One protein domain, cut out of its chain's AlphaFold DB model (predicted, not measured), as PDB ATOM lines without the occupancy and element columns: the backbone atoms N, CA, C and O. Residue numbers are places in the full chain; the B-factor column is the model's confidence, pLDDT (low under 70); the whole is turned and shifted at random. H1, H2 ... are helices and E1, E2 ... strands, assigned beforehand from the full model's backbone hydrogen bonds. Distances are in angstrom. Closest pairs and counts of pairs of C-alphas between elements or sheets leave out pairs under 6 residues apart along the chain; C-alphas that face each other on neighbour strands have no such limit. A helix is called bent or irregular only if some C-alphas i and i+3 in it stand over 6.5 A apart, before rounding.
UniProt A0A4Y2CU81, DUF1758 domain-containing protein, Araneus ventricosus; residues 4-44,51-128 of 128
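This is residues 4 to 44 and 51 to 128 of the 128 residues of the protein "DUF1758 domain-containing protein" of Araneus ventricosus (UniProt A0A4Y2CU81). A strongly twisted sheet of five strands has a smaller sheet alongside its E4 edge, where E2 and E3 form a long, curved hairpin. The short helix H1 sits between the two sheets, and an unnamed stretch, residues 51 to 70, runs from beside E5 to E4. The printed part has 119 residues, with eight named strands and one named helix in the order E1 E2 E3 E4 H1 E5 E6 E7 E8; its class is mostly strand. The larger sheet has the order E4, E8, E7, E6, E5, and the smaller, antiparallel one E1, E2, E3. The whole is compact, with a radius of gyration of the C-alphas of 14.6 A, and spans 44 by 38 by 26 A.

In the larger sheet, E4 is residues 71 to 75, E8 residues 123 to 127, E7 residues 104 to 109 at 16.4 A, E6 residues 96 to 101 at 15.5 A, and E5 residues 84 to 91 at 18.0 A. E8 ends at C-alpha 127, (178.249, 206.946, 193.659). H1 is residues 78 to 83, 10.5 A long; it is irregular, with C-alphas 79 and 82 7.2 A apart. In the smaller sheet, E1 is residues 4 to 7, beginning at C-alpha 4, (191.169, 190.375, 182.584); E2 is residues 10 to 24 at 31.6 A, and E3 residues 27 to 36 at 26.7 A. E2 bends by 90 degrees at residue 13, E3 by 54 degrees at residue 30 and E5 by 70 degrees at residue 87.

E5, E6 and E7 form a meander, each strand the antiparallel neighbour of the one before, with N 98 and O 89 at 2.8 A and N 108 and O 97 at 2.7 A. E8 and E7 meet only at a point, where C-alphas 124 and 108 face each other at 4.9 A. E8 and edge strand E4 are antiparallel, with N 72 and O 126 at 2.8 A. E4 and E3 are near each other, with 7 pairs of C-alphas within 10 A. E1, E2 and E3 form a second meander: N 12 and O 5 are 2.8 A apart, N 33 and O 18 2.7 A. The pairing is staggered: E2 pairs with E1 over residues 10 to 13 and with E3 over residues 14 to 24. H1 is on both sheets, but only grazes the larger, with residues 80 to 83; the closest C-alphas of H1 and E3, Ser 79 and Leu 31, are 7.8 A apart. In H1, 0 of 2 O i to N i+4 pairs are within hydrogen-bond range, and 2 of 3 O i to N i+3 pairs.

The C-alphas farthest apart, of Ser 26 and Gln 116, are 43.9 A apart. Residues 45 to 50 are not printed, in the link across the cut from E3 to E4; C-alphas 44 and 51 are 20.6 A apart. The link E7 to E8, residues 110 to 122, is long. Mean pLDDT of the printed part is 72.0; 38 residues are under 70, among them 109 to 128, and E8 has a mean of 45.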
ATOM      1  N   LEU A   4     192.571 190.661 182.882       66.88
ATOM      2  CA  LEU A   4     191.169 190.375 182.584       66.88
ATOM      3  C   LEU A   4     190.497 189.819 183.840       66.88
ATOM      4  O   LEU A   4     191.112 189.066 184.595       66.88
ATOM      5  N   ASP A   5     189.252 190.217 184.067       70.75
ATOM      6  CA  ASP A   5     188.387 189.635 185.092       70.75
ATOM      7  C   ASP A   5     186.975 189.480 184.520       70.75
ATOM      8  O   ASP A   5     186.599 190.179 183.571       70.75
ATOM      9  N   THR A   6     186.198 188.564 185.083       61.31
ATOM     10  CA  THR A   6     184.837 188.296 184.625       61.31
ATOM     11  C   THR A   6     183.858 189.038 185.520       61.31
ATOM     12  O   THR A   6     183.593 188.635 186.653       61.31
ATOM     13  N   LEU A   7     183.264 190.105 184.994       65.19
ATOM     14  CA  LEU A   7     182.172 190.825 185.638       65.19
ATOM     15  C   LEU A   7     180.905 190.573 184.817       65.19
ATOM     16  O   LEU A   7     180.785 191.025 183.684       65.19
ATOM     17  N   GLY A   8     179.956 189.815 185.371       58.50
ATOM     18  CA  GLY A   8     178.628 189.651 184.747       58.50
ATOM     19  C   GLY A   8     178.521 188.636 183.652       58.50
ATOM     20  O   GLY A   8     177.682 188.779 182.772       58.50
ATOM     21  N   GLY A   9     179.420 187.659 183.666       61.78
ATOM     22  CA  GLY A   9     179.579 186.748 182.542       61.78
ATOM     23  C   GLY A   9     180.245 187.398 181.325       61.78
ATOM     24  O   GLY A   9     180.315 186.756 180.284       61.78
ATOM     25  N   LYS A  10     180.753 188.637 181.438       65.25
ATOM     26  CA  LYS A  10     181.580 189.283 180.414       65.25
ATOM     27  C   LYS A  10     183.003 189.481 180.916       65.25
ATOM     28  O   LYS A  10     183.217 189.896 182.055       65.25
ATOM     29  N   GLU A  11     183.969 189.219 180.044       72.88
ATOM     30  CA  GLU A  11     185.353 189.618 180.281       72.88
ATOM     31  C   GLU A  11     185.456 191.142 180.226       72.88
ATOM     32  O   GLU A  11     184.967 191.786 179.294       72.88
ATOM     33  N   THR A  12     186.097 191.726 181.232       75.00
ATOM     34  CA  THR A  12     186.388 193.154 181.269       75.00
ATOM     35  C   THR A  12     187.871 193.394 181.491       75.00
ATOM     36  O   THR A  12     188.554 192.639 182.189       75.00
ATOM     37  N   LYS A  13     188.371 194.493 180.925       81.56
ATOM     38  CA  LYS A  13     189.737 194.945 181.169       81.56
ATOM     39  C   LYS A  13     189.804 195.658 182.519       81.56
ATOM     40  O   LYS A  13     189.260 196.754 182.683       81.56
ATOM     41  N   VAL A  14     190.529 195.064 183.461       84.75
ATOM     42  CA  VAL A  14     190.849 195.664 184.758       84.75
ATOM     43  C   VAL A  14     192.129 196.483 184.620       84.75
ATOM     44  O   VAL A  14     193.195 195.948 184.300       84.75
ATOM     45  N   LYS A  15     192.027 197.792 184.875       87.00
ATOM     46  CA  LYS A  15     193.169 198.719 184.896       87.00
ATOM     47  C   LYS A  15     194.005 198.526 186.159       87.00
ATOM     48  O   LYS A  15     195.233 198.450 186.103       87.00
ATOM     49  N   SER A  16     193.334 198.430 187.303       87.25
ATOM     50  CA  SER A  16     193.969 198.249 188.607       87.25
ATOM     51  C   SER A  16     193.013 197.620 189.616       87.25
ATOM     52  O   SER A  16     191.798 197.611 189.430       87.25
ATOM     53  N   ARG A  17     193.584 197.103 190.706       87.44
ATOM     54  CA  ARG A  17     192.857 196.675 191.903       87.44
ATOM     55  C   ARG A  17     193.211 197.633 193.031       87.44
ATOM     56  O   ARG A  17     194.388 197.964 193.181       87.44
ATOM     57  N   LEU A  18     192.216 198.086 193.777       87.38
ATOM     58  CA  LEU A  18     192.385 198.991 194.912       87.38
ATOM     59  C   LEU A  18     191.837 198.322 196.163       87.38
ATOM     60  O   LEU A  18     190.864 197.586 196.078       87.38
ATOM     61  N   ARG A  19     192.447 198.590 197.314       87.25
ATOM     62  CA  ARG A  19     191.890 198.219 198.614       87.25
ATOM     63  C   ARG A  19     191.637 199.496 199.382       87.25
ATOM     64  O   ARG A  19     192.594 200.138 199.804       87.25
ATOM     65  N   GLU A  20     190.372 199.827 199.583       86.12
ATOM     66  CA  GLU A  20     189.984 201.081 200.221       86.12
ATOM     67  C   GLU A  20     189.212 200.844 201.510       86.12
ATOM     68  O   GLU A  20     188.441 199.888 201.642       86.12
ATOM     69  N   LYS A  21     189.432 201.739 202.475       87.19
ATOM     70  CA  LYS A  21     188.663 201.778 203.719       87.19
ATOM     71  C   LYS A  21     187.410 202.606 203.493       87.19
ATOM     72  O   LYS A  21     187.504 203.798 203.219       87.19
ATOM     73  N   ILE A  22     186.254 201.993 203.695       83.75
ATOM     74  CA  ILE A  22     184.962 202.675 203.644       83.75
ATOM     75  C   ILE A  22     184.401 202.831 205.055       83.75
ATOM     76  O   ILE A  22     184.604 201.972 205.921       83.75
ATOM     77  N   GLN A  23     183.703 203.940 205.293       85.06
ATOM     78  CA  GLN A  23     183.117 204.247 206.593       85.06
ATOM     79  C   GLN A  23     181.752 204.918 206.454       85.06
ATOM     80  O   GLN A  23     181.559 205.754 205.578       85.06
ATOM     81  N   ASN A  24     180.827 204.576 207.351       84.50
ATOM     82  CA  ASN A  24     179.592 205.326 207.562       84.50
ATOM     83  C   ASN A  24     179.252 205.337 209.054       84.50
ATOM     84  O   ASN A  24     179.040 204.282 209.660       84.50
ATOM     85  N   GLY A  25     179.237 206.517 209.672       86.81
ATOM     86  CA  GLY A  25     179.119 206.643 211.124       86.81
ATOM     87  C   GLY A  25     180.190 205.822 211.855       86.81
ATOM     88  O   GLY A  25     181.389 206.044 211.683       86.81
ATOM     89  N   SER A  26     179.763 204.859 212.678       87.31
ATOM     90  CA  SER A  26     180.658 203.942 213.398       87.31
ATOM     91  C   SER A  26     181.082 202.711 212.590       87.31
ATOM     92  O   SER A  26     182.008 202.013 213.006       87.31
ATOM     93  N   TYR A  27     180.420 202.423 211.466       86.38
ATOM     94  CA  TYR A  27     180.754 201.285 210.614       86.38
ATOM     95  C   TYR A  27     182.029 201.572 209.820       86.38
ATOM     96  O   TYR A  27     182.161 202.641 209.220       86.38
ATOM     97  N   ARG A  28     182.964 200.617 209.806       87.69
ATOM     98  CA  ARG A  28     184.216 200.685 209.045       87.69
ATOM     99  C   ARG A  28     184.556 199.310 208.491       87.69
ATOM    100  O   ARG A  28     184.562 198.341 209.244       87.69
ATOM    101  N   THR A  29     184.901 199.238 207.212       85.69
ATOM    102  CA  THR A  29     185.420 198.014 206.587       85.69
ATOM    103  C   THR A  29     186.445 198.358 205.507       85.69
ATOM    104  O   THR A  29     186.608 199.524 205.146       85.69
ATOM    105  N   SER A  30     187.191 197.365 205.028       85.94
ATOM    106  CA  SER A  30     188.074 197.505 203.866       85.94
ATOM    107  C   SER A  30     187.551 196.622 202.745       85.94
ATOM    108  O   SER A  30     187.400 195.420 202.954       85.94
ATOM    109  N   LEU A  31     187.291 197.205 201.577       81.94
ATOM    110  CA  LEU A  31     186.841 196.471 200.398       81.94
ATOM    111  C   LEU A  31     187.897 196.522 199.299       81.94
ATOM    112  O   LEU A  31     188.603 197.518 199.134       81.94
ATOM    113  N   ASP A  32     187.979 195.431 198.546       83.50
ATOM    114  CA  ASP A  32     188.756 195.363 197.318       83.50
ATOM    115  C   ASP A  32     187.873 195.796 196.134       83.50
ATOM    116  O   ASP A  32     186.794 195.246 195.914       83.50
ATOM    117  N   PHE A  33     188.344 196.772 195.361       81.06
ATOM    118  CA  PHE A  33     187.679 197.341 194.193       81.06
ATOM    119  C   PHE A  33     188.441 197.008 192.913       81.06
ATOM    120  O   PHE A  33     189.676 196.975 192.881       81.06
ATOM    121  N   LEU A  34     187.691 196.825 191.827       83.75
ATOM    122  CA  LEU A  34     188.237 196.726 190.479       83.75
ATOM    123  C   LEU A  34     188.026 198.049 189.755       83.75
ATOM    124  O   LEU A  34     186.893 198.487 189.570       83.75
ATOM    125  N   VAL A  35     189.118 198.659 189.305       84.19
ATOM    126  CA  VAL A  35     189.061 199.845 188.451       84.19
ATOM    127  C   VAL A  35     189.005 199.380 187.005       84.19
ATOM    128  O   VAL A  35     189.944 198.758 186.499       84.19
ATOM    129  N   VAL A  36     187.903 199.691 186.335       82.19
ATOM    130  CA  VAL A  36     187.642 199.321 184.939       82.19
ATOM    131  C   VAL A  36     187.574 200.565 184.058       82.19
ATOM    132  O   VAL A  36     187.368 201.676 184.539       82.19
ATOM    133  N   SER A  37     187.776 200.407 182.748       77.19
ATOM    134  CA  SER A  37     187.687 201.536 181.808       77.19
ATOM    135  C   SER A  37     186.280 202.106 181.680       77.19
ATOM    136  O   SER A  37     186.143 203.304 181.454       77.19
ATOM    137  N   LYS A  38     185.262 201.244 181.749       72.12
ATOM    138  CA  LYS A  38     183.875 201.606 181.480       72.12
ATOM    139  C   LYS A  38     182.933 200.596 182.120       72.12
ATOM    140  O   LYS A  38     182.959 199.413 181.790       72.12
ATOM    141  N   ILE A  39     182.088 201.074 183.026       68.19
ATOM    142  CA  ILE A  39     181.115 200.240 183.739       68.19
ATOM    143  C   ILE A  39     179.951 199.833 182.826       68.19
ATOM    144  O   ILE A  39     179.451 198.714 182.906       68.19
ATOM    145  N   THR A  40     179.556 200.698 181.888       58.72
ATOM    146  CA  THR A  40     178.438 200.436 180.962       58.72
ATOM    147  C   THR A  40     178.702 199.304 179.967       58.72
ATOM    148  O   THR A  40     177.806 198.933 179.225       58.72
ATOM    149  N   ASP A  41     179.931 198.798 179.863       60.19
ATOM    150  CA  ASP A  41     180.211 197.622 179.026       60.19
ATOM    151  C   ASP A  41     179.837 196.321 179.773       60.19
ATOM    152  O   ASP A  41     179.545 195.291 179.154       60.19
ATOM    153  N   ILE A  42     179.782 196.402 181.110       58.03
ATOM    154  CA  ILE A  42     179.396 195.337 182.046       58.03
ATOM    155  C   ILE A  42     177.873 195.313 182.221       58.03
ATOM    156  O   ILE A  42     177.270 194.242 182.235       58.03
ATOM    157  N   LEU A  43     177.242 196.485 182.314       59.88
ATOM    158  CA  LEU A  43     175.790 196.605 182.423       59.88
ATOM    159  C   LEU A  43     175.155 196.826 181.057       59.88
ATOM    160  O   LEU A  43     175.507 197.762 180.349       59.88
ATOM    161  N   SER A  44     174.143 196.033 180.712       52.00
ATOM    162  CA  SER A  44     173.177 196.479 179.708       52.00
ATOM    163  C   SER A  44     172.595 197.810 180.190       52.00
ATOM    164  O   SER A  44     172.122 197.881 181.324       52.00
ATOM    165  N   GLU A  51     158.488 206.571 186.812       79.44
ATOM    166  CA  GLU A  51     157.260 207.372 186.976       79.44
ATOM    167  C   GLU A  51     156.337 206.850 188.085       79.44
ATOM    168  O   GLU A  51     155.632 207.627 188.720       79.44
ATOM    169  N   ASN A  52     156.360 205.539 188.344       76.31
ATOM    170  CA  ASN A  52     155.565 204.887 189.389       76.31
ATOM    171  C   ASN A  52     156.433 204.077 190.364       76.31
ATOM    172  O   ASN A  52     155.954 203.119 190.974       76.31
ATOM    173  N   ALA A  53     157.724 204.406 190.467       82.00
ATOM    174  CA  ALA A  53     158.632 203.673 191.333       82.00
ATOM    175  C   ALA A  53     158.411 204.036 192.809       82.00
ATOM    176  O   ALA A  53     158.394 205.206 193.184       82.00
ATOM    177  N   THR A  54     158.331 203.021 193.666       87.81
ATOM    178  CA  THR A  54     158.446 203.204 195.117       87.81
ATOM    179  C   THR A  54     159.922 203.358 195.465       87.81
ATOM    180  O   THR A  54     160.642 202.362 195.576       87.81
ATOM    181  N   ILE A  55     160.377 204.604 195.605       87.31
ATOM    182  CA  ILE A  55     161.765 204.945 195.936       87.31
ATOM    183  C   ILE A  55     161.863 205.237 197.443       87.31
ATOM    184  O   ILE A  55     161.076 206.034 197.948       87.31
ATOM    185  N   PRO A  56     162.781 204.594 198.186       90.50
ATOM    186  CA  PRO A  56     162.994 204.900 199.599       90.50
ATOM    187  C   PRO A  56     163.677 206.257 199.801       90.50
ATOM    188  O   PRO A  56     164.570 206.614 199.043       90.50
ATOM    189  N   ASP A  57     163.345 206.957 200.888       89.44
ATOM    190  CA  ASP A  57     163.906 208.287 201.186       89.44
ATOM    191  C   ASP A  57     165.413 208.272 201.504       89.44
ATOM    192  O   ASP A  57     166.111 209.262 201.312       89.44
ATOM    193  N   ASN A  58     165.935 207.151 202.014       90.94
ATOM    194  CA  ASN A  58     167.323 207.030 202.466       90.94
ATOM    195  C   ASN A  58     168.182 206.267 201.447       90.94
ATOM    196  O   ASN A  58     168.669 205.172 201.745       90.94
ATOM    197  N   LEU A  59     168.307 206.801 200.231       89.19
ATOM    198  CA  LEU A  59     169.193 206.249 199.204       89.19
ATOM    199  C   LEU A  59     170.666 206.490 199.555       89.19
ATOM    200  O   LEU A  59     171.028 207.570 200.013       89.19
ATOM    201  N   ALA A  60     171.514 205.496 199.282       87.25
ATOM    202  CA  ALA A  60     172.967 205.672 199.337       87.25
ATOM    203  C   ALA A  60     173.459 206.647 198.252       87.25
ATOM    204  O   ALA A  60     174.436 207.356 198.454       87.25
ATOM    205  N   ASP A  61     172.747 206.695 197.124       84.44
ATOM    206  CA  ASP A  61     172.979 207.620 196.023       84.44
ATOM    207  C   ASP A  61     171.633 208.172 195.519       84.44
ATOM    208  O   ASP A  61     170.873 207.443 194.873       84.44
ATOM    209  N   PRO A  62     171.303 209.441 195.825       86.50
ATOM    210  CA  PRO A  62     170.079 210.082 195.349       86.50
ATOM    211  C   PRO A  62     170.010 210.288 193.831       86.50
ATOM    212  O   PRO A  62     168.934 210.613 193.342       86.50
ATOM    213  N   GLN A  63     171.126 210.148 193.107       82.69
ATOM    214  CA  GLN A  63     171.209 210.314 191.651       82.69
ATOM    215  C   GLN A  63     171.556 208.991 190.949       82.69
ATOM    216  O   GLN A  63     172.142 209.002 189.864       82.69
ATOM    217  N   PHE A  64     171.208 207.847 191.551       80.31
ATOM    218  CA  PHE A  64     171.570 206.509 191.063       80.31
ATOM    219  C   PHE A  64     171.185 206.258 189.593       80.31
ATOM    220  O   PHE A  64     171.828 205.464 188.894       80.31
ATOM    221  N   GLU A  65     170.134 206.917 189.108       76.06
ATOM    222  CA  GLU A  65     169.610 206.825 187.748       76.06
ATOM    223  C   GLU A  65     170.450 207.575 186.707       76.06
ATOM    224  O   GLU A  65     170.356 207.277 185.514       76.06
ATOM    225  N   ILE A  66     171.302 208.505 187.141       75.81
ATOM    226  CA  ILE A  66     172.181 209.293 186.280       75.81
ATOM    227  C   ILE A  66     173.556 208.605 186.240       75.81
ATOM    228  O   ILE A  66     174.169 208.391 187.284       75.81
ATOM    229  N   PRO A  67     174.063 208.183 185.066       71.25
ATOM    230  CA  PRO A  67     175.425 207.664 184.955       71.25
ATOM    231  C   PRO A  67     176.483 208.720 185.305       71.25
ATOM    232  O   PRO A  67     176.412 209.843 184.806       71.25
ATOM    233  N   ASP A  68     177.487 208.330 186.089       72.94
ATOM    234  CA  ASP A  68     178.606 209.168 186.530       72.94
ATOM    235  C   ASP A  68     179.944 208.416 186.414       72.94
ATOM    236  O   ASP A  68     180.009 207.185 186.447       72.94
ATOM    237  N   GLU A  69     181.047 209.152 186.276       71.06
ATOM    238  CA  GLU A  69     182.392 208.565 186.216       71.06
ATOM    239  C   GLU A  69     182.821 207.912 187.541       71.06
ATOM    240  O   GLU A  69     183.688 207.036 187.538       71.06
ATOM    241  N   ASN A  70     182.182 208.302 188.647       72.31
ATOM    242  CA  ASN A  70     182.427 207.790 189.996       72.31
ATOM    243  C   ASN A  70     181.390 206.740 190.431       72.31
ATOM    244  O   ASN A  70     181.274 206.434 191.618       72.31
ATOM    245  N   ASP A  71     180.629 206.187 189.483       74.75
ATOM    246  CA  ASP A  71     179.725 205.076 189.753       74.75
ATOM    247  C   ASP A  71     180.508 203.842 190.228       74.75
ATOM    248  O   ASP A  71     181.525 203.456 189.651       74.75
ATOM    249  N   ILE A  72     179.999 203.163 191.251       76.88
ATOM    250  CA  ILE A  72     180.513 201.889 191.746       76.88
ATOM    251  C   ILE A  72     179.453 200.818 191.536       76.88
ATOM    252  O   ILE A  72     178.283 200.998 191.871       76.88
ATOM    253  N   LEU A  73     179.885 199.667 191.014       75.12
ATOM    254  CA  LEU A  73     179.096 198.444 191.054       75.12
ATOM    255  C   LEU A  73     179.586 197.538 192.162       75.12
ATOM    256  O   LEU A  73     180.740 197.105 192.156       75.12
ATOM    257  N   ILE A  74     178.675 197.160 193.050       71.81
ATOM    258  CA  ILE A  74     178.914 196.045 193.950       71.81
ATOM    259  C   ILE A  74     178.386 194.770 193.301       71.81
ATOM    260  O   ILE A  74     177.200 194.651 192.993       71.81
ATOM    261  N   GLY A  75     179.285 193.808 193.104       66.88
ATOM    262  CA  GLY A  75     178.909 192.437 192.783       66.88
ATOM    263  C   GLY A  75     178.520 191.665 194.043       66.88
ATOM    264  O   GLY A  75     179.112 191.860 195.102       66.88
ATOM    265  N   ALA A  76     177.567 190.741 193.925       59.59
ATOM    266  CA  ALA A  76     177.134 189.853 195.007       59.59
ATOM    267  C   ALA A  76     178.176 188.760 195.353       59.59
ATOM    268  O   ALA A  76     177.900 187.566 195.252       59.59
ATOM    269  N   GLN A  77     179.392 189.156 195.731       60.94
ATOM    270  CA  GLN A  77     180.402 188.256 196.294       60.94
ATOM    271  C   GLN A  77     180.195 188.106 197.806       60.94
ATOM    272  O   GLN A  77     179.642 188.985 198.463       60.94
ATOM    273  N   SER A  78     180.670 187.004 198.386       57.88
ATOM    274  CA  SER A  78     180.615 186.773 199.839       57.88
ATOM    275  C   SER A  78     181.261 187.900 200.662       57.88
ATOM    276  O   SER A  78     180.865 188.120 201.801       57.88
ATOM    277  N   SER A  79     182.193 188.654 200.074       60.62
ATOM    278  CA  SER A  79     182.898 189.791 200.681       60.62
ATOM    279  C   SER A  79     182.034 191.029 200.948       60.62
ATOM    280  O   SER A  79     182.472 191.918 201.674       60.62
ATOM    281  N   ILE A  80     180.824 191.107 200.386       69.62
ATOM    282  CA  ILE A  80     179.920 192.260 200.555       69.62
ATOM    283  C   ILE A  80     178.756 191.947 201.504       69.62
ATOM    284  O   ILE A  80     177.893 192.790 201.727       69.62
ATOM    285  N   ALA A  81     178.699 190.738 202.069       71.25
ATOM    286  CA  ALA A  81     177.620 190.344 202.973       71.25
ATOM    287  C   ALA A  81     177.529 191.273 204.199       71.25
ATOM    288  O   ALA A  81     176.430 191.605 204.629       71.25
ATOM    289  N   ASP A  82     178.668 191.774 204.688       78.75
ATOM    290  CA  ASP A  82     178.747 192.622 205.885       78.75
ATOM    291  C   ASP A  82     178.194 194.042 205.693       78.75
ATOM    292  O   ASP A  82     178.009 194.766 206.675       78.75
ATOM    293  N   ILE A  83     177.970 194.477 204.448       83.38
ATOM    294  CA  ILE A  83     177.385 195.793 204.150       83.38
ATOM    295  C   ILE A  83     175.891 195.706 203.816       83.38
ATOM    296  O   ILE A  83     175.202 196.721 203.926       83.38
ATOM    297  N   ILE A  84     175.385 194.534 203.415       85.12
ATOM    298  CA  ILE A  84     173.980 194.323 203.042       85.12
ATOM    299  C   ILE A  84     173.155 194.007 204.291       85.12
ATOM    300  O   ILE A  84     173.519 193.167 205.108       85.12
ATOM    301  N   LYS A  85     172.007 194.670 204.425       87.38
ATOM    302  CA  LYS A  85     171.004 194.390 205.458       87.38
ATOM    303  C   LYS A  85     169.878 193.536 204.871       87.38
ATOM    304  O   LYS A  85     169.706 193.460 203.658       87.38
ATOM    305  N   ASN A  86     169.087 192.914 205.742       83.50
ATOM    306  CA  ASN A  86     168.021 191.998 205.326       83.50
ATOM    307  C   ASN A  86     166.817 192.698 204.669       83.50
ATOM    308  O   ASN A  86     166.043 192.044 203.973       83.50
ATOM    309  N   ASP A  87     166.651 194.008 204.869       88.38
ATOM    310  CA  ASP A  87     165.503 194.736 204.332       88.38
ATOM    311  C   ASP A  87     165.668 195.032 202.839       88.38
ATOM    312  O   ASP A  87     166.709 195.508 202.378       88.38
ATOM    313  N   GLN A  88     164.594 194.823 202.082       88.38
ATOM    314  CA  GLN A  88     164.525 195.171 200.668       88.38
ATOM    315  C   GLN A  88     163.142 195.712 200.313       88.38
ATOM    316  O   GLN A  88     162.133 195.276 200.867       88.38
ATOM    317  N   ILE A  89     163.102 196.647 199.370       89.19
ATOM    318  CA  ILE A  89     161.872 197.230 198.838       89.19
ATOM    319  C   ILE A  89     161.799 196.855 197.366       89.19
ATOM    320  O   ILE A  89     162.638 197.264 196.567       89.19
ATOM    321  N   LEU A  90     160.798 196.062 197.004       87.06
ATOM    322  CA  LEU A  90     160.470 195.851 195.603       87.06
ATOM    323  C   LEU A  90     159.686 197.068 195.120       87.06
ATOM    324  O   LEU A  90     158.691 197.428 195.744       87.06
ATOM    325  N   SER A  91     160.122 197.676 194.023       83.31
ATOM    326  CA  SER A  91     159.416 198.783 193.389       83.31
ATOM    327  C   SER A  91     158.610 198.235 192.207       83.31
ATOM    328  O   SER A  91     159.190 197.947 191.150       83.31
ATOM    329  N   PRO A  92     157.288 198.018 192.362       76.69
ATOM    330  CA  PRO A  92     156.470 197.404 191.324       76.69
ATOM    331  C   PRO A  92     156.558 198.203 190.020       76.69
ATOM    332  O   PRO A  92     156.661 199.425 190.040       76.69
ATOM    333  N   ASN A  93     156.518 197.520 188.876       74.25
ATOM    334  CA  ASN A  93     156.505 198.120 187.530       74.25
ATOM    335  C   ASN A  93     157.776 198.882 187.094       74.25
ATOM    336  O   ASN A  93     157.914 199.167 185.907       74.25
ATOM    337  N   SER A  94     158.723 199.161 187.994       74.69
ATOM    338  CA  SER A  94     159.991 199.833 187.652       74.69
ATOM    339  C   SER A  94     161.107 198.875 187.216       74.69
ATOM    340  O   SER A  94     162.083 199.289 186.593       74.69
ATOM    341  N   GLY A  95     160.986 197.589 187.566       73.62
ATOM    342  CA  GLY A  95     162.078 196.621 187.420       73.62
ATOM    343  C   GLY A  95     163.218 196.826 188.428       73.62
ATOM    344  O   GLY A  95     164.292 196.239 188.267       73.62
ATOM    345  N   LEU A  96     162.991 197.641 189.464       79.25
ATOM    346  CA  LEU A  96     163.939 197.896 190.541       79.25
ATOM    347  C   LEU A  96     163.558 197.166 191.825       79.25
ATOM    348  O   LEU A  96     162.397 197.046 192.220       79.25
ATOM    349  N   MET A  97     164.600 196.738 192.515       85.75
ATOM    350  CA  MET A  97     164.585 196.332 193.904       85.75
ATOM    351  C   MET A  97     165.608 197.194 194.635       85.75
ATOM    352  O   MET A  97     166.757 197.278 194.220       85.75
ATOM    353  N   PHE A  98     165.226 197.813 195.736       87.62
ATOM    354  CA  PHE A  98     166.148 198.551 196.583       87.62
ATOM    355  C   PHE A  98     166.595 197.652 197.727       87.62
ATOM    356  O   PHE A  98     165.758 197.144 198.473       87.62
ATOM    357  N   ARG A  99     167.904 197.444 197.875       87.88
ATOM    358  CA  ARG A  99     168.463 196.687 199.003       87.88
ATOM    359  C   ARG A  99     168.991 197.635 200.059       87.88
ATOM    360  O   ARG A  99     169.731 198.558 199.734       87.88
ATOM    361  N   ASN A 100     168.622 197.403 201.311       90.50
ATOM    362  CA  ASN A 100     169.130 198.186 202.424       90.50
ATOM    363  C   ASN A 100     170.597 197.819 202.680       90.50
ATOM    364  O   ASN A 100     170.967 196.643 202.684       90.50
ATOM    365  N   THR A 101     171.435 198.820 202.915       88.56
ATOM    366  CA  THR A 101     172.846 198.635 203.259       88.56
ATOM    367  C   THR A 101     173.212 199.485 204.467       88.56
ATOM    368  O   THR A 101     172.423 200.293 204.973       88.56
ATOM    369  N   VAL A 102     174.435 199.332 204.961       89.81
ATOM    370  CA  VAL A 102     175.001 200.258 205.949       89.81
ATOM    371  C   VAL A 102     175.102 201.697 205.429       89.81
ATOM    372  O   VAL A 102     175.143 202.592 206.260       89.81
ATOM    373  N   PHE A 103     175.072 201.934 204.111       87.44
ATOM    374  CA  PHE A 103     175.169 203.256 203.469       87.44
ATOM    375  C   PHE A 103     173.816 203.871 203.079       87.44
ATOM    376  O   PHE A 103     173.775 205.013 202.647       87.44
ATOM    377  N   GLY A 104     172.714 203.137 203.246       90.88
ATOM    378  CA  GLY A 104     171.401 203.497 202.702       90.88
ATOM    379  C   GLY A 104     170.913 202.459 201.693       90.88
ATOM    380  O   GLY A 104     171.547 201.418 201.490       90.88
ATOM    381  N   TYR A 105     169.764 202.706 201.081       90.00
ATOM    382  CA  TYR A 105     169.211 201.845 200.045       90.00
ATOM    383  C   TYR A 105     169.976 202.015 198.730       90.00
ATOM    384  O   TYR A 105     170.186 203.132 198.264       90.00
ATOM    385  N   VAL A 106     170.361 200.896 198.118       87.06
ATOM    386  CA  VAL A 106     171.005 200.850 196.796       87.06
ATOM    387  C   VAL A 106     170.049 200.247 195.774       87.06
ATOM    388  O   VAL A 106     169.361 199.261 196.065       87.06
ATOM    389  N   ALA A 107     170.009 200.820 194.574       83.06
ATOM    390  CA  ALA A 107     169.217 200.283 193.477       83.06
ATOM    391  C   ALA A 107     169.841 198.976 192.954       83.06
ATOM    392  O   ALA A 107     171.042 198.891 192.696       83.06
ATOM    393  N   SER A 108     169.005 197.953 192.802       77.56
ATOM    394  CA  SER A 108     169.322 196.636 192.252       77.56
ATOM    395  C   SER A 108     168.337 196.320 191.136       77.56
ATOM    396  O   SER A 108     167.131 196.500 191.300       77.56
ATOM    397  N   GLY A 109     168.808 195.758 190.027       68.06
ATOM    398  CA  GLY A 109     167.905 195.158 189.039       68.06
ATOM    399  C   GLY A 109     167.258 193.872 189.569       68.06
ATOM    400  O   GLY A 109     167.884 193.140 190.347       68.06
ATOM    401  N   VAL A 110     166.026 193.575 189.134       51.94
ATOM    402  CA  VAL A 110     165.440 192.227 189.270       51.94
ATOM    403  C   VAL A 110     166.013 191.321 188.181       51.94
ATOM    404  O   VAL A 110     165.964 191.637 186.994       51.94
ATOM    405  N   SER A 111     166.543 190.169 188.581       43.25
ATOM    406  CA  SER A 111     166.937 189.104 187.665       43.25
ATOM    407  C   SER A 111     165.695 188.513 186.995       43.25
ATOM    408  O   SER A 111     164.959 187.756 187.627       43.25
ATOM    409  N   ILE A 112     165.460 188.814 185.716       33.59
ATOM    410  CA  ILE A 112     164.572 187.983 184.898       33.59
ATOM    411  C   ILE A 112     165.351 186.693 184.624       33.59
ATOM    412  O   ILE A 112     166.348 186.716 183.903       33.59
ATOM    413  N   GLN A 113     164.942 185.570 185.225       30.36
ATOM    414  CA  GLN A 113     165.422 184.252 184.803       30.36
ATOM    415  C   GLN A 113     164.965 184.029 183.357       30.36
ATOM    416  O   GLN A 113     163.836 183.608 183.111       30.36
ATOM    417  N   VAL A 114     165.831 184.318 182.387       28.86
ATOM    418  CA  VAL A 114     165.663 183.801 181.029       28.86
ATOM    419  C   VAL A 114     166.331 182.432 181.006       28.86
ATOM    420  O   VAL A 114     167.519 182.295 181.292       28.86
ATOM    421  N   SER A 115     165.535 181.409 180.726       32.94
ATOM    422  CA  SER A 115     165.758 179.981 180.975       32.94
ATOM    423  C   SER A 115     166.927 179.301 180.242       32.94
ATOM    424  O   SER A 115     166.882 178.085 180.081       32.94
ATOM    425  N   GLN A 116     167.971 180.007 179.785       28.05
ATOM    426  CA  GLN A 116     169.028 179.373 178.972       28.05
ATOM    427  C   GLN A 116     170.486 179.727 179.299       28.05
ATOM    428  O   GLN A 116     171.372 179.138 178.692       28.05
ATOM    429  N   TYR A 117     170.779 180.559 180.307       31.45
ATOM    430  CA  TYR A 117     172.147 180.686 180.832       31.45
ATOM    431  C   TYR A 117     172.130 180.836 182.357       31.45
ATOM    432  O   TYR A 117     171.605 181.807 182.897       31.45
ATOM    433  N   ASN A 118     172.710 179.865 183.067       27.14
ATOM    434  CA  ASN A 118     172.890 179.903 184.519       27.14
ATOM    435  C   ASN A 118     173.992 180.902 184.909       27.14
ATOM    436  O   ASN A 118     175.081 180.518 185.334       27.14
ATOM    437  N   THR A 119     173.741 182.201 184.769       27.11
ATOM    438  CA  THR A 119     174.580 183.231 185.392       27.11
ATOM    439  C   THR A 119     173.702 184.392 185.829       27.11
ATOM    440  O   THR A 119     173.222 185.174 185.015       27.11
ATOM    441  N   VAL A 120     173.468 184.488 187.139       27.06
ATOM    442  CA  VAL A 120     172.762 185.613 187.755       27.06
ATOM    443  C   VAL A 120     173.820 186.580 188.267       27.06
ATOM    444  O   VAL A 120     174.450 186.326 189.290       27.06
ATOM    445  N   ALA A 121     174.034 187.682 187.558       33.56
ATOM    446  CA  ALA A 121     174.807 188.797 188.082       33.56
ATOM    447  C   ALA A 121     173.827 189.868 188.576       33.56
ATOM    448  O   ALA A 121     173.169 190.539 187.786       33.56
ATOM    449  N   SER A 122     173.668 189.965 189.896       35.69
ATOM    450  CA  SER A 122     172.973 191.080 190.544       35.69
ATOM    451  C   SER A 122     174.011 192.153 190.849       35.69
ATOM    452  O   SER A 122     175.054 191.848 191.433       35.69
ATOM    453  N   TYR A 123     173.727 193.381 190.420       46.00
ATOM    454  CA  TYR A 123     174.584 194.539 190.630       46.00
ATOM    455  C   TYR A 123     173.851 195.608 191.406       46.00
ATOM    456  O   TYR A 123     172.678 195.878 191.133       46.00
ATOM    457  N   HIS A 124     174.580 196.236 192.316       49.31
ATOM    458  CA  HIS A 124     174.126 197.396 193.067       49.31
ATOM    459  C   HIS A 124     174.947 198.597 192.624       49.31
ATOM    460  O   HIS A 124     176.172 198.545 192.709       49.31
ATOM    461  N   LYS A 125     174.280 199.637 192.121       48.47
ATOM    462  CA  LYS A 125     174.926 200.871 191.659       48.47
ATOM    463  C   LYS A 125     174.827 201.948 192.739       48.47
ATOM    464  O   LYS A 125     173.741 202.142 193.287       48.47
ATOM    465  N   PHE A 126     175.927 202.637 193.018       44.19
ATOM    466  CA  PHE A 126     175.926 203.918 193.734       44.19
ATOM    467  C   PHE A 126     177.209 204.698 193.461       44.19
ATOM    468  O   PHE A 126     178.251 204.112 193.171       44.19
ATOM    469  N   LYS A 127     177.126 206.012 193.612       37.03
ATOM    470  CA  LYS A 127     178.249 206.946 193.659       37.03
ATOM    471  C   LYS A 127     178.828 207.043 195.082       37.03
ATOM    472  O   LYS A 127     178.076 206.967 196.054       37.03
ATOM    473  N   VAL A 128     180.152 207.176 195.208       35.53
ATOM    474  CA  VAL A 128     180.861 207.439 196.486       35.53
ATOM    475  C   VAL A 128     181.456 208.835 196.473       35.53
ATOM    476  O   VAL A 128     181.944 209.245 195.398       35.53
TER     477      VAL A 128